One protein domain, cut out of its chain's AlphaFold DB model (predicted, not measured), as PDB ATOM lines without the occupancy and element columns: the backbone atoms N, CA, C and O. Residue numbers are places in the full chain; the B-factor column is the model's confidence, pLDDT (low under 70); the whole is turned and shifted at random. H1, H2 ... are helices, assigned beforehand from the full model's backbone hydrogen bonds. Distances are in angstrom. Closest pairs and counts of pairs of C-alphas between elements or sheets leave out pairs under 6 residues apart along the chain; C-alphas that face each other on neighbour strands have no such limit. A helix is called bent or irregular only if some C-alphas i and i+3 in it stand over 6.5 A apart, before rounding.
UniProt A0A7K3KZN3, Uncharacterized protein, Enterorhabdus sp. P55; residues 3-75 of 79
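This is residues 3 to 75 of the 79 residues of an uncharacterized protein of Enterorhabdus sp. P55 (UniProt A0A7K3KZN3). What does the model look like at first sight? It is a long helical hairpin, H2 and H3 folded back side by side, with the short helix H1 set crosswise near the end where H2 begins. H1 packs on H3 with its beginning and points away from the hairpin, and residues 14 to 22 come back from its far end to H2. What is it made of, and how large is it? The printed part has 73 residues with three named helices, H1, H2 and H3 in that order, and no named strand, an all-helix class. It is only just loose, close to compact, with a radius of gyration of the C-alphas of 13.7 A, and elongated, with spans of 46 by 27 by 16 A.

How does the longest helix stand to its partner in the hairpin? H3, residues 52 to 74, touches H2, residues 23 to 44, at a shallow tilt of 25 degrees, opposite ways. The closest C-alphas of this hairpin are those of Gly 30 and Tyr 58, 4.8 A apart. Where does the remaining helix come in? H1, residues 3 to 13, touches H3 at a steep tilt of 67 degrees, the same way, and H3 touches it with residues 58 to 65 alone; the closest C-alphas, of Pro 4 and Gly 62, are 6.2 A apart. H1 and H2 are close but not clearly touching, about perpendicular at 84 degrees, with the C-alphas of Pro 4 and Ala 26 closest at 6.7 A. What do the backbone N and O atoms show? In H1 and H3 every O i to N i+4 pair is within hydrogen-bond range, and in H2 14 of 18 are.

Where does the longest helix run? H3, with 23 residues, goes from C-alpha 52 at (7.989, -19.112, 38.217) to C-alpha 74 at (-6.262, 1.227, 58.922), 32.3 A. Where are the other two? H2 measures 30.0 A from C-alpha 23 at (-0.951, -1.663, 45.402) to C-alpha 44; it is neither bent nor irregular, but only just: C-alphas 38 and 41 are 6.3 A apart. H1 measures 15.1 A and begins at C-alpha 3, at (10.171, -7.894, 50.540).

How far does it reach? The two C-alphas farthest apart, those of Glu 46 and Ser 75, are 46.8 A apart. Is it continuous? The printed part, residues 3 to 75, has no cut, and both links are short, with 9 residues from H1 to H2 and 7 from H2 to H3. Where is confidence low? The mean pLDDT of the printed part is 86.2, and residues 74 to 75 are under 70.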
ATOM      1  N   PHE A   3       9.330  -8.655  51.456       79.94
ATOM      2  CA  PHE A   3      10.171  -7.894  50.540       79.94
ATOM      3  C   PHE A   3       9.791  -6.404  50.418       79.94
ATOM      4  O   PHE A   3      10.690  -5.571  50.509       79.94
ATOM      5  N   PRO A   4       8.502  -6.009  50.345       84.56
ATOM      6  CA  PRO A   4       8.136  -4.589  50.349       84.56
ATOM      7  C   PRO A   4       8.478  -3.867  51.662       84.56
ATOM      8  O   PRO A   4       8.827  -2.689  51.648       84.56
ATOM      9  N   ALA A   5       8.404  -4.566  52.800       85.81
ATOM     10  CA  ALA A   5       8.798  -4.011  54.095       85.81
ATOM     11  C   ALA A   5      10.316  -3.792  54.156       85.81
ATOM     12  O   ALA A   5      10.765  -2.737  54.596       85.81
ATOM     13  N   TYR A   6      11.089  -4.758  53.651       87.25
ATOM     14  CA  TYR A   6      12.538  -4.641  53.518       87.25
ATOM     15  C   TYR A   6      12.938  -3.502  52.569       87.25
ATOM     16  O   TYR A   6      13.782  -2.684  52.922       87.25
ATOM     17  N   ALA A   7      12.289  -3.391  51.406       88.44
ATOM     18  CA  ALA A   7      12.525  -2.302  50.461       88.44
ATOM     19  C   ALA A   7      12.240  -0.932  51.093       88.44
ATOM     20  O   ALA A   7      13.042  -0.017  50.948       88.44
ATOM     21  N   ASN A   8      11.150  -0.803  51.857       90.19
ATOM     22  CA  ASN A   8      10.856   0.423  52.602       90.19
ATOM     23  C   ASN A   8      11.926   0.745  53.651       90.19
ATOM     24  O   ASN A   8      12.347   1.895  53.732       90.19
ATOM     25  N   ALA A   9      12.394  -0.248  54.413       89.06
ATOM     26  CA  ALA A   9      13.473  -0.047  55.381       89.06
ATOM     27  C   ALA A   9      14.780   0.392  54.694       89.06
ATOM     28  O   ALA A   9      15.479   1.273  55.189       89.06
ATOM     29  N   LEU A  10      15.085  -0.175  53.524       92.06
ATOM     30  CA  LEU A  10      16.241   0.215  52.721       92.06
ATOM     31  C   LEU A  10      16.094   1.634  52.157       92.06
ATOM     32  O   LEU A  10      17.041   2.414  52.221       92.06
ATOM     33  N   PHE A  11      14.923   1.993  51.627       91.75
ATOM     34  CA  PHE A  11      14.658   3.348  51.137       91.75
ATOM     35  C   PHE A  11      14.762   4.379  52.256       91.75
ATOM     36  O   PHE A  11      15.344   5.440  52.047       91.75
ATOM     37  N   GLU A  12      14.291   4.047  53.455       92.31
ATOM     38  CA  GLU A  12      14.445   4.891  54.637       92.31
ATOM     39  C   GLU A  12      15.920   5.039  55.040       92.31
ATOM     40  O   GLU A  12      16.395   6.161  55.225       92.31
ATOM     41  N   ALA A  13      16.679   3.939  55.068       94.81
ATOM     42  CA  ALA A  13      18.113   3.963  55.356       94.81
ATOM     43  C   ALA A  13      18.909   4.797  54.334       94.81
ATOM     44  O   ALA A  13      19.825   5.532  54.702       94.81
ATOM     45  N   LEU A  14      18.534   4.723  53.054       95.56
ATOM     46  CA  LEU A  14      19.149   5.482  51.962       95.56
ATOM     47  C   LEU A  14      18.553   6.890  51.785       95.56
ATOM     48  O   LEU A  14      18.972   7.613  50.884       95.56
ATOM     49  N   LYS A  15      17.592   7.294  52.631       92.94
ATOM     50  CA  LYS A  15      16.859   8.573  52.544       92.94
ATOM     51  C   LYS A  15      16.225   8.822  51.169       92.94
ATOM     52  O   LYS A  15      16.118   9.960  50.713       92.94
ATOM     53  N   VAL A  16      15.794   7.757  50.503       92.62
ATOM     54  CA  VAL A  16      15.073   7.827  49.234       92.62
ATOM     55  C   VAL A  16      13.616   8.205  49.530       92.62
ATOM     56  O   VAL A  16      12.975   7.538  50.341       92.62
ATOM     57  N   PRO A  17      13.040   9.231  48.875       89.69
ATOM     58  CA  PRO A  17      11.678   9.707  49.149       89.69
ATOM     59  C   PRO A  17      10.584   8.801  48.547       89.69
ATOM     60  O   PRO A  17       9.514   9.269  48.163       89.69
ATOM     61  N   ILE A  18      10.846   7.498  48.427       88.81
ATOM     62  CA  ILE A  18       9.926   6.506  47.868       88.81
ATOM     63  C   ILE A  18       9.443   5.616  49.003       88.81
ATOM     64  O   ILE A  18      10.239   5.061  49.757       88.81
ATOM     65  N   ARG A  19       8.126   5.436  49.089       87.88
ATOM     66  CA  ARG A  19       7.503   4.503  50.023       87.88
ATOM     67  C   ARG A  19       6.543   3.600  49.273       87.88
ATOM     68  O   ARG A  19       5.691   4.070  48.526       87.88
ATOM     69  N   ILE A  20       6.696   2.300  49.465       86.75
ATOM     70  CA  ILE A  20       5.803   1.270  48.951       86.75
ATOM     71  C   ILE A  20       4.642   1.156  49.934       86.75
ATOM     72  O   ILE A  20       4.743   0.474  50.950       86.75
ATOM     73  N   ASP A  21       3.563   1.878  49.683       86.81
ATOM     74  CA  ASP A  21       2.374   1.944  50.539       86.81
ATOM     75  C   ASP A  21       1.062   1.623  49.807       86.81
ATOM     76  O   ASP A  21       0.064   1.313  50.464       86.81
ATOM     77  N   ASP A  22       1.098   1.614  48.474       86.06
ATOM     78  CA  ASP A  22      -0.038   1.355  47.595       86.06
ATOM     79  C   ASP A  22       0.152   0.091  46.746       86.06
ATOM     80  O   ASP A  22       1.277  -0.317  46.437       86.06
ATOM     81  N   TYR A  23      -0.962  -0.490  46.286       86.38
ATOM     82  CA  TYR A  23      -0.951  -1.663  45.402       86.38
ATOM     83  C   TYR A  23      -0.132  -1.468  44.118       86.38
ATOM     84  O   TYR A  23       0.661  -2.355  43.815       86.38
ATOM     85  N   PRO A  24      -0.230  -0.341  43.377       88.25
ATOM     86  CA  PRO A  24       0.549  -0.171  42.153       88.25
ATOM     87  C   PRO A  24       2.056  -0.194  42.418       88.25
ATOM     88  O   PRO A  24       2.794  -0.862  41.704       88.25
ATOM     89  N   LYS A  25       2.511   0.466  43.491       88.31
ATOM     90  CA  LYS A  25       3.928   0.484  43.879       88.31
ATOM     91  C   LYS A  25       4.415  -0.914  44.268       88.31
ATOM     92  O   LYS A  25       5.504  -1.314  43.870       88.31
ATOM     93  N   ALA A  26       3.593  -1.673  44.998       87.75
ATOM     94  CA  ALA A  26       3.903  -3.052  45.364       87.75
ATOM     95  C   ALA A  26       3.955  -3.988  44.142       87.75
ATOM     96  O   ALA A  26       4.839  -4.838  44.070       87.75
ATOM     97  N   ILE A  27       3.059  -3.804  43.165       89.19
ATOM     98  CA  ILE A  27       3.053  -4.565  41.906       89.19
ATOM     99  C   ILE A  27       4.284  -4.228  41.064       89.19
ATOM    100  O   ILE A  27       4.953  -5.143  40.600       89.19
ATOM    101  N   VAL A  28       4.623  -2.944  40.897       91.50
ATOM    102  CA  VAL A  28       5.824  -2.530  40.148       91.50
ATOM    103  C   VAL A  28       7.081  -3.107  40.788       91.50
ATOM    104  O   VAL A  28       7.923  -3.650  40.080       91.50
ATOM    105  N   LEU A  29       7.188  -3.050  42.120       90.44
ATOM    106  CA  LEU A  29       8.303  -3.663  42.840       90.44
ATOM    107  C   LEU A  29       8.355  -5.181  42.610       90.44
ATOM    108  O   LEU A  29       9.428  -5.714  42.346       90.44
ATOM    109  N   GLY A  30       7.210  -5.864  42.685       90.06
ATOM    110  CA  GLY A  30       7.116  -7.302  42.441       90.06
ATOM    111  C   GLY A  30       7.534  -7.682  41.021       90.06
ATOM    112  O   GLY A  30       8.374  -8.555  40.856       90.06
ATOM    113  N   LEU A  31       7.031  -6.974  40.005       90.00
ATOM    114  CA  LEU A  31       7.398  -7.189  38.601       90.00
ATOM    115  C   LEU A  31       8.882  -6.917  38.346       90.00
ATOM    116  O   LEU A  31       9.538  -7.710  37.678       90.00
ATOM    117  N   ALA A  32       9.421  -5.822  38.887       90.62
ATOM    118  CA  ALA A  32      10.841  -5.506  38.768       90.62
ATOM    119  C   ALA A  32      11.710  -6.599  39.406       90.62
ATOM    120  O   ALA A  32      12.732  -6.979  38.840       90.62
ATOM    121  N   CYS A  33      11.275  -7.142  40.547       89.19
ATOM    122  CA  CYS A  33      11.934  -8.254  41.222       89.19
ATOM    123  C   CYS A  33      11.886  -9.534  40.379       89.19
ATOM    124  O   CYS A  33      12.928 -10.142  40.154       89.19
ATOM    125  N   SER A  34      10.717  -9.893  39.836       89.44
ATOM    126  CA  SER A  34      10.569 -11.054  38.952       89.44
ATOM    127  C   SER A  34      11.444 -10.933  37.705       89.44
ATOM    128  O   SER A  34      12.114 -11.883  37.334       89.44
ATOM    129  N   VAL A  35      11.502  -9.763  37.062       89.50
ATOM    130  CA  VAL A  35      12.378  -9.570  35.895       89.50
ATOM    131  C   VAL A  35      13.851  -9.678  36.295       89.50
ATOM    132  O   VAL A  35      14.633 -10.326  35.601       89.50
ATOM    133  N   ALA A  36      14.244  -9.078  37.419       89.81
ATOM    134  CA  ALA A  36      15.626  -9.118  37.881       89.81
ATOM    135  C   ALA A  36      16.098 -10.545  38.207       89.81
ATOM    136  O   ALA A  36      17.183 -10.932  37.779       89.81
ATOM    137  N   TRP A  37      15.290 -11.326  38.926       88.00
ATOM    138  CA  TRP A  37      15.692 -12.643  39.429       88.00
ATOM    139  C   TRP A  37      15.331 -13.807  38.509       88.00
ATOM    140  O   TRP A  37      16.107 -14.749  38.422       88.00
ATOM    141  N   GLU A  38      14.233 -13.722  37.759       88.50
ATOM    142  CA  GLU A  38      13.796 -14.823  36.889       88.50
ATOM    143  C   GLU A  38      14.267 -14.682  35.442       88.50
ATOM    144  O   GLU A  38      14.253 -15.653  34.691       88.50
ATOM    145  N   VAL A  39      14.677 -13.479  35.022       86.19
ATOM    146  CA  VAL A  39      15.126 -13.228  33.642       86.19
ATOM    147  C   VAL A  39      16.580 -12.788  33.613       86.19
ATOM    148  O   VAL A  39      17.397 -13.413  32.947       86.19
ATOM    149  N   ILE A  40      16.935 -11.723  34.333       87.88
ATOM    150  CA  ILE A  40      18.286 -11.150  34.243       87.88
ATOM    151  C   ILE A  40      19.310 -12.041  34.955       87.88
ATOM    152  O   ILE A  40      20.356 -12.340  34.383       87.88
ATOM    153  N   ALA A  41      19.021 -12.494  36.177       89.19
ATOM    154  CA  ALA A  41      19.939 -13.331  36.945       89.19
ATOM    155  C   ALA A  41      20.352 -14.629  36.219       89.19
ATOM    156  O   ALA A  41      21.558 -14.847  36.127       89.19
ATOM    157  N   PRO A  42      19.456 -15.444  35.626       86.50
ATOM    158  CA  PRO A  42      19.867 -16.644  34.887       86.50
ATOM    159  C   PRO A  42      20.640 -16.346  33.594       86.50
ATOM    160  O   PRO A  42      21.398 -17.194  33.133       86.50
ATOM    161  N   LEU A  43      20.500 -15.147  33.017       87.12
ATOM    162  CA  LEU A  43      21.298 -14.731  31.855       87.12
ATOM    163  C   LEU A  43      22.725 -14.304  32.227       87.12
ATOM    164  O   LEU A  43      23.616 -14.361  31.382       87.12
ATOM    165  N   VAL A  44      22.945 -13.850  33.463       90.75
ATOM    166  CA  VAL A  44      24.235 -13.306  33.926       90.75
ATOM    167  C   VAL A  44      24.983 -14.287  34.837       90.75
ATOM    168  O   VAL A  44      26.213 -14.286  34.872       90.75
ATOM    169  N   LEU A  45      24.265 -15.126  35.582       87.62
ATOM    170  CA  LEU A  45      24.806 -16.041  36.583       87.62
ATOM    171  C   LEU A  45      24.545 -17.487  36.155       87.62
ATOM    172  O   LEU A  45      23.423 -17.975  36.247       87.62
ATOM    173  N   GLU A  46      25.607 -18.212  35.801       80.38
ATOM    174  CA  GLU A  46      25.545 -19.609  35.327       80.38
ATOM    175  C   GLU A  46      24.897 -20.601  36.317       80.38
ATOM    176  O   GLU A  46      24.575 -21.728  35.950       80.38
ATOM    177  N   ARG A  47      24.722 -20.210  37.585       83.50
ATOM    178  CA  ARG A  47      24.110 -21.031  38.645       83.50
ATOM    179  C   ARG A  47      22.751 -20.518  39.121       83.50
ATOM    180  O   ARG A  47      22.256 -20.988  40.143       83.50
ATOM    181  N   SER A  48      22.161 -19.544  38.434       78.19
ATOM    182  CA  SER A  48      20.811 -19.063  38.733       78.19
ATOM    183  C   SER A  48      19.793 -19.872  37.926       78.19
ATOM    184  O   SER A  48      19.964 -20.093  36.731       78.19
ATOM    185  N   THR A  49      18.759 -20.374  38.600       82.88
ATOM    186  CA  THR A  49      17.637 -21.095  37.983       82.88
ATOM    187  C   THR A  49      16.397 -20.235  38.132       82.88
ATOM    188  O   THR A  49      16.122 -19.782  39.238       82.88
ATOM    189  N   ALA A  50      15.680 -20.017  37.030       81.38
ATOM    190  CA  ALA A  50      14.397 -19.335  37.076       81.38
ATOM    191  C   ALA A  50      13.340 -20.252  37.711       81.38
ATOM    192  O   ALA A  50      13.161 -21.390  37.267       81.38
ATOM    193  N   ASP A  51      12.628 -19.747  38.711       84.25
ATOM    194  CA  ASP A  51      11.470 -20.364  39.337       84.25
ATOM    195  C   ASP A  51      10.230 -19.453  39.187       84.25
ATOM    196  O   ASP A  51      10.086 -18.423  39.853       84.25
ATOM    197  N   PRO A  52       9.251 -19.837  38.346       81.44
ATOM    198  CA  PRO A  52       7.989 -19.112  38.217       81.44
ATOM    199  C   PRO A  52       7.216 -18.960  39.538       81.44
ATOM    200  O   PRO A  52       6.406 -18.037  39.672       81.44
ATOM    201  N   ILE A  53       7.438 -19.848  40.514       86.06
ATOM    202  CA  ILE A  53       6.811 -19.769  41.836       86.06
ATOM    203  C   ILE A  53       7.325 -18.540  42.589       86.06
ATOM    204  O   ILE A  53       6.524 -17.842  43.218       86.06
ATOM    205  N   ASP A  54       8.609 -18.205  42.457       83.81
ATOM    206  CA  ASP A  54       9.200 -17.022  43.083       83.81
ATOM    207  C   ASP A  54       8.603 -15.737  42.502       83.81
ATOM    208  O   ASP A  54       8.206 -14.841  43.255       83.81
ATOM    209  N   ALA A  55       8.364 -15.687  41.185       84.81
ATOM    210  CA  ALA A  55       7.627 -14.587  40.558       84.81
ATOM    211  C   ALA A  55       6.216 -14.403  41.143       84.81
ATOM    212  O   ALA A  55       5.797 -13.274  41.433       84.81
ATOM    213  N   CYS A  56       5.479 -15.497  41.347       86.50
ATOM    214  CA  CYS A  56       4.168 -15.455  41.992       86.50
ATOM    215  C   CYS A  56       4.263 -14.996  43.454       86.50
ATOM    216  O   CYS A  56       3.399 -14.250  43.921       86.50
ATOM    217  N   MET A  57       5.313 -15.394  44.174       87.38
ATOM    218  CA  MET A  57       5.552 -14.991  45.562       87.38
ATOM    219  C   MET A  57       5.945 -13.516  45.697       87.38
ATOM    220  O   MET A  57       5.512 -12.877  46.662       87.38
ATOM    221  N   TYR A  58       6.678 -12.935  44.740       85.56
ATOM    222  CA  TYR A  58       6.975 -11.497  44.719       85.56
ATOM    223  C   TYR A  58       5.694 -10.665  44.594       85.56
ATOM    224  O   TYR A  58       5.468  -9.736  45.375       85.56
ATOM    225  N   LEU A  59       4.812 -11.037  43.662       86.56
ATOM    226  CA  LEU A  59       3.529 -10.360  43.457       86.56
ATOM    227  C   LEU A  59       2.564 -10.592  44.626       86.56
ATOM    228  O   LEU A  59       2.012  -9.637  45.181       86.56
ATOM    229  N   GLY A  60       2.396 -11.848  45.048       86.06
ATOM    230  CA  GLY A  60       1.527 -12.220  46.165       86.06
ATOM    231  C   GLY A  60       1.977 -11.594  47.485       86.06
ATOM    232  O   GLY A  60       1.155 -11.081  48.243       86.06
ATOM    233  N   GLY A  61       3.287 -11.548  47.734       85.81
ATOM    234  CA  GLY A  61       3.885 -10.867  48.881       85.81
ATOM    235  C   GLY A  61       3.624  -9.361  48.875       85.81
ATOM    236  O   GLY A  61       3.307  -8.801  49.924       85.81
ATOM    237  N   GLY A  62       3.678  -8.715  47.706       84.94
ATOM    238  CA  GLY A  62       3.297  -7.312  47.525       84.94
ATOM    239  C   GLY A  62       1.842  -7.034  47.904       84.94
ATOM    240  O   GLY A  62       1.560  -6.121  48.682       84.94
ATOM    241  N   VAL A  63       0.914  -7.857  47.410       86.31
ATOM    242  CA  VAL A  63      -0.523  -7.728  47.707       86.31
ATOM    243  C   VAL A  63      -0.810  -7.973  49.188       86.31
ATOM    244  O   VAL A  63      -1.495  -7.163  49.822       86.31
ATOM    245  N   LEU A  64      -0.258  -9.049  49.757       87.56
ATOM    246  CA  LEU A  64      -0.401  -9.378  51.177       87.56
ATOM    247  C   LEU A  64       0.181  -8.287  52.073       87.56
ATOM    248  O   LEU A  64      -0.417  -7.965  53.094       87.56
ATOM    249  N   TYR A  65       1.305  -7.682  51.687       86.88
ATOM    250  CA  TYR A  65       1.900  -6.574  52.424       86.88
ATOM    251  C   TYR A  65       0.969  -5.361  52.485       86.88
ATOM    252  O   TYR A  65       0.729  -4.833  53.569       86.88
ATOM    253  N   VAL A  66       0.410  -4.930  51.350       85.75
ATOM    254  CA  VAL A  66      -0.513  -3.783  51.326       85.75
ATOM    255  C   VAL A  66      -1.789  -4.101  52.107       85.75
ATOM    256  O   VAL A  66      -2.273  -3.249  52.852       85.75
ATOM    257  N   LEU A  67      -2.306  -5.330  52.001       86.88
ATOM    258  CA  LEU A  67      -3.462  -5.779  52.779       86.88
ATOM    259  C   LEU A  67      -3.170  -5.762  54.287       86.88
ATOM    260  O   LEU A  67      -3.921  -5.152  55.042       86.88
ATOM    261  N   ALA A  68      -2.063  -6.365  54.722       86.69
ATOM    262  CA  ALA A  68      -1.646  -6.381  56.121       86.69
ATOM    263  C   ALA A  68      -1.407  -4.964  56.649       86.69
ATOM    264  O   ALA A  68      -1.876  -4.621  57.729       86.69
ATOM    265  N   ARG A  69      -0.758  -4.100  55.860       83.31
ATOM    266  CA  ARG A  69      -0.558  -2.689  56.200       83.31
ATOM    267  C   ARG A  69      -1.887  -1.964  56.386       83.31
ATOM    268  O   ARG A  69      -2.026  -1.216  57.345       83.31
ATOM    269  N   ARG A  70      -2.867  -2.184  55.505       83.00
ATOM    270  CA  ARG A  70      -4.213  -1.604  55.635       83.00
ATOM    271  C   ARG A  70      -4.969  -2.147  56.840       83.00
ATOM    272  O   ARG A  70      -5.680  -1.380  57.472       83.00
ATOM    273  N   LEU A  71      -4.823  -3.426  57.169       83.62
ATOM    274  CA  LEU A  71      -5.448  -4.002  58.359       83.62
ATOM    275  C   LEU A  71      -4.816  -3.454  59.638       83.62
ATOM    276  O   LEU A  71      -5.536  -3.057  60.535       83.62
ATOM    277  N   VAL A  72      -3.489  -3.364  59.712       83.31
ATOM    278  CA  VAL A  72      -2.792  -2.893  60.918       83.31
ATOM    279  C   VAL A  72      -2.921  -1.378  61.089       83.31
ATOM    280  O   VAL A  72      -3.340  -0.921  62.142       83.31
ATOM    281  N   LEU A  73      -2.611  -0.590  60.052       72.62
ATOM    282  CA  LEU A  73      -2.619   0.879  60.128       72.62
ATOM    283  C   LEU A  73      -3.998   1.493  59.848       72.62
ATOM    284  O   LEU A  73      -4.281   2.600  60.289       72.62
ATOM    285  N   GLY A  74      -4.871   0.803  59.111       60.41
ATOM    286  CA  GLY A  74      -6.262   1.227  58.922       60.41
ATOM    287  C   GLY A  74      -7.163   0.877  60.110       60.41
ATOM    288  O   GLY A  74      -8.236   1.464  60.241       60.41
ATOM    289  N   SER A  75      -6.727  -0.022  61.000       52.19
ATOM    290  CA  SER A  75      -7.373  -0.249  62.296       52.19
ATOM    291  C   SER A  75      -7.206   0.926  63.267       52.19
ATOM    292  O   SER A  75      -8.080   1.110  64.112       52.19
TER     293      SER A  75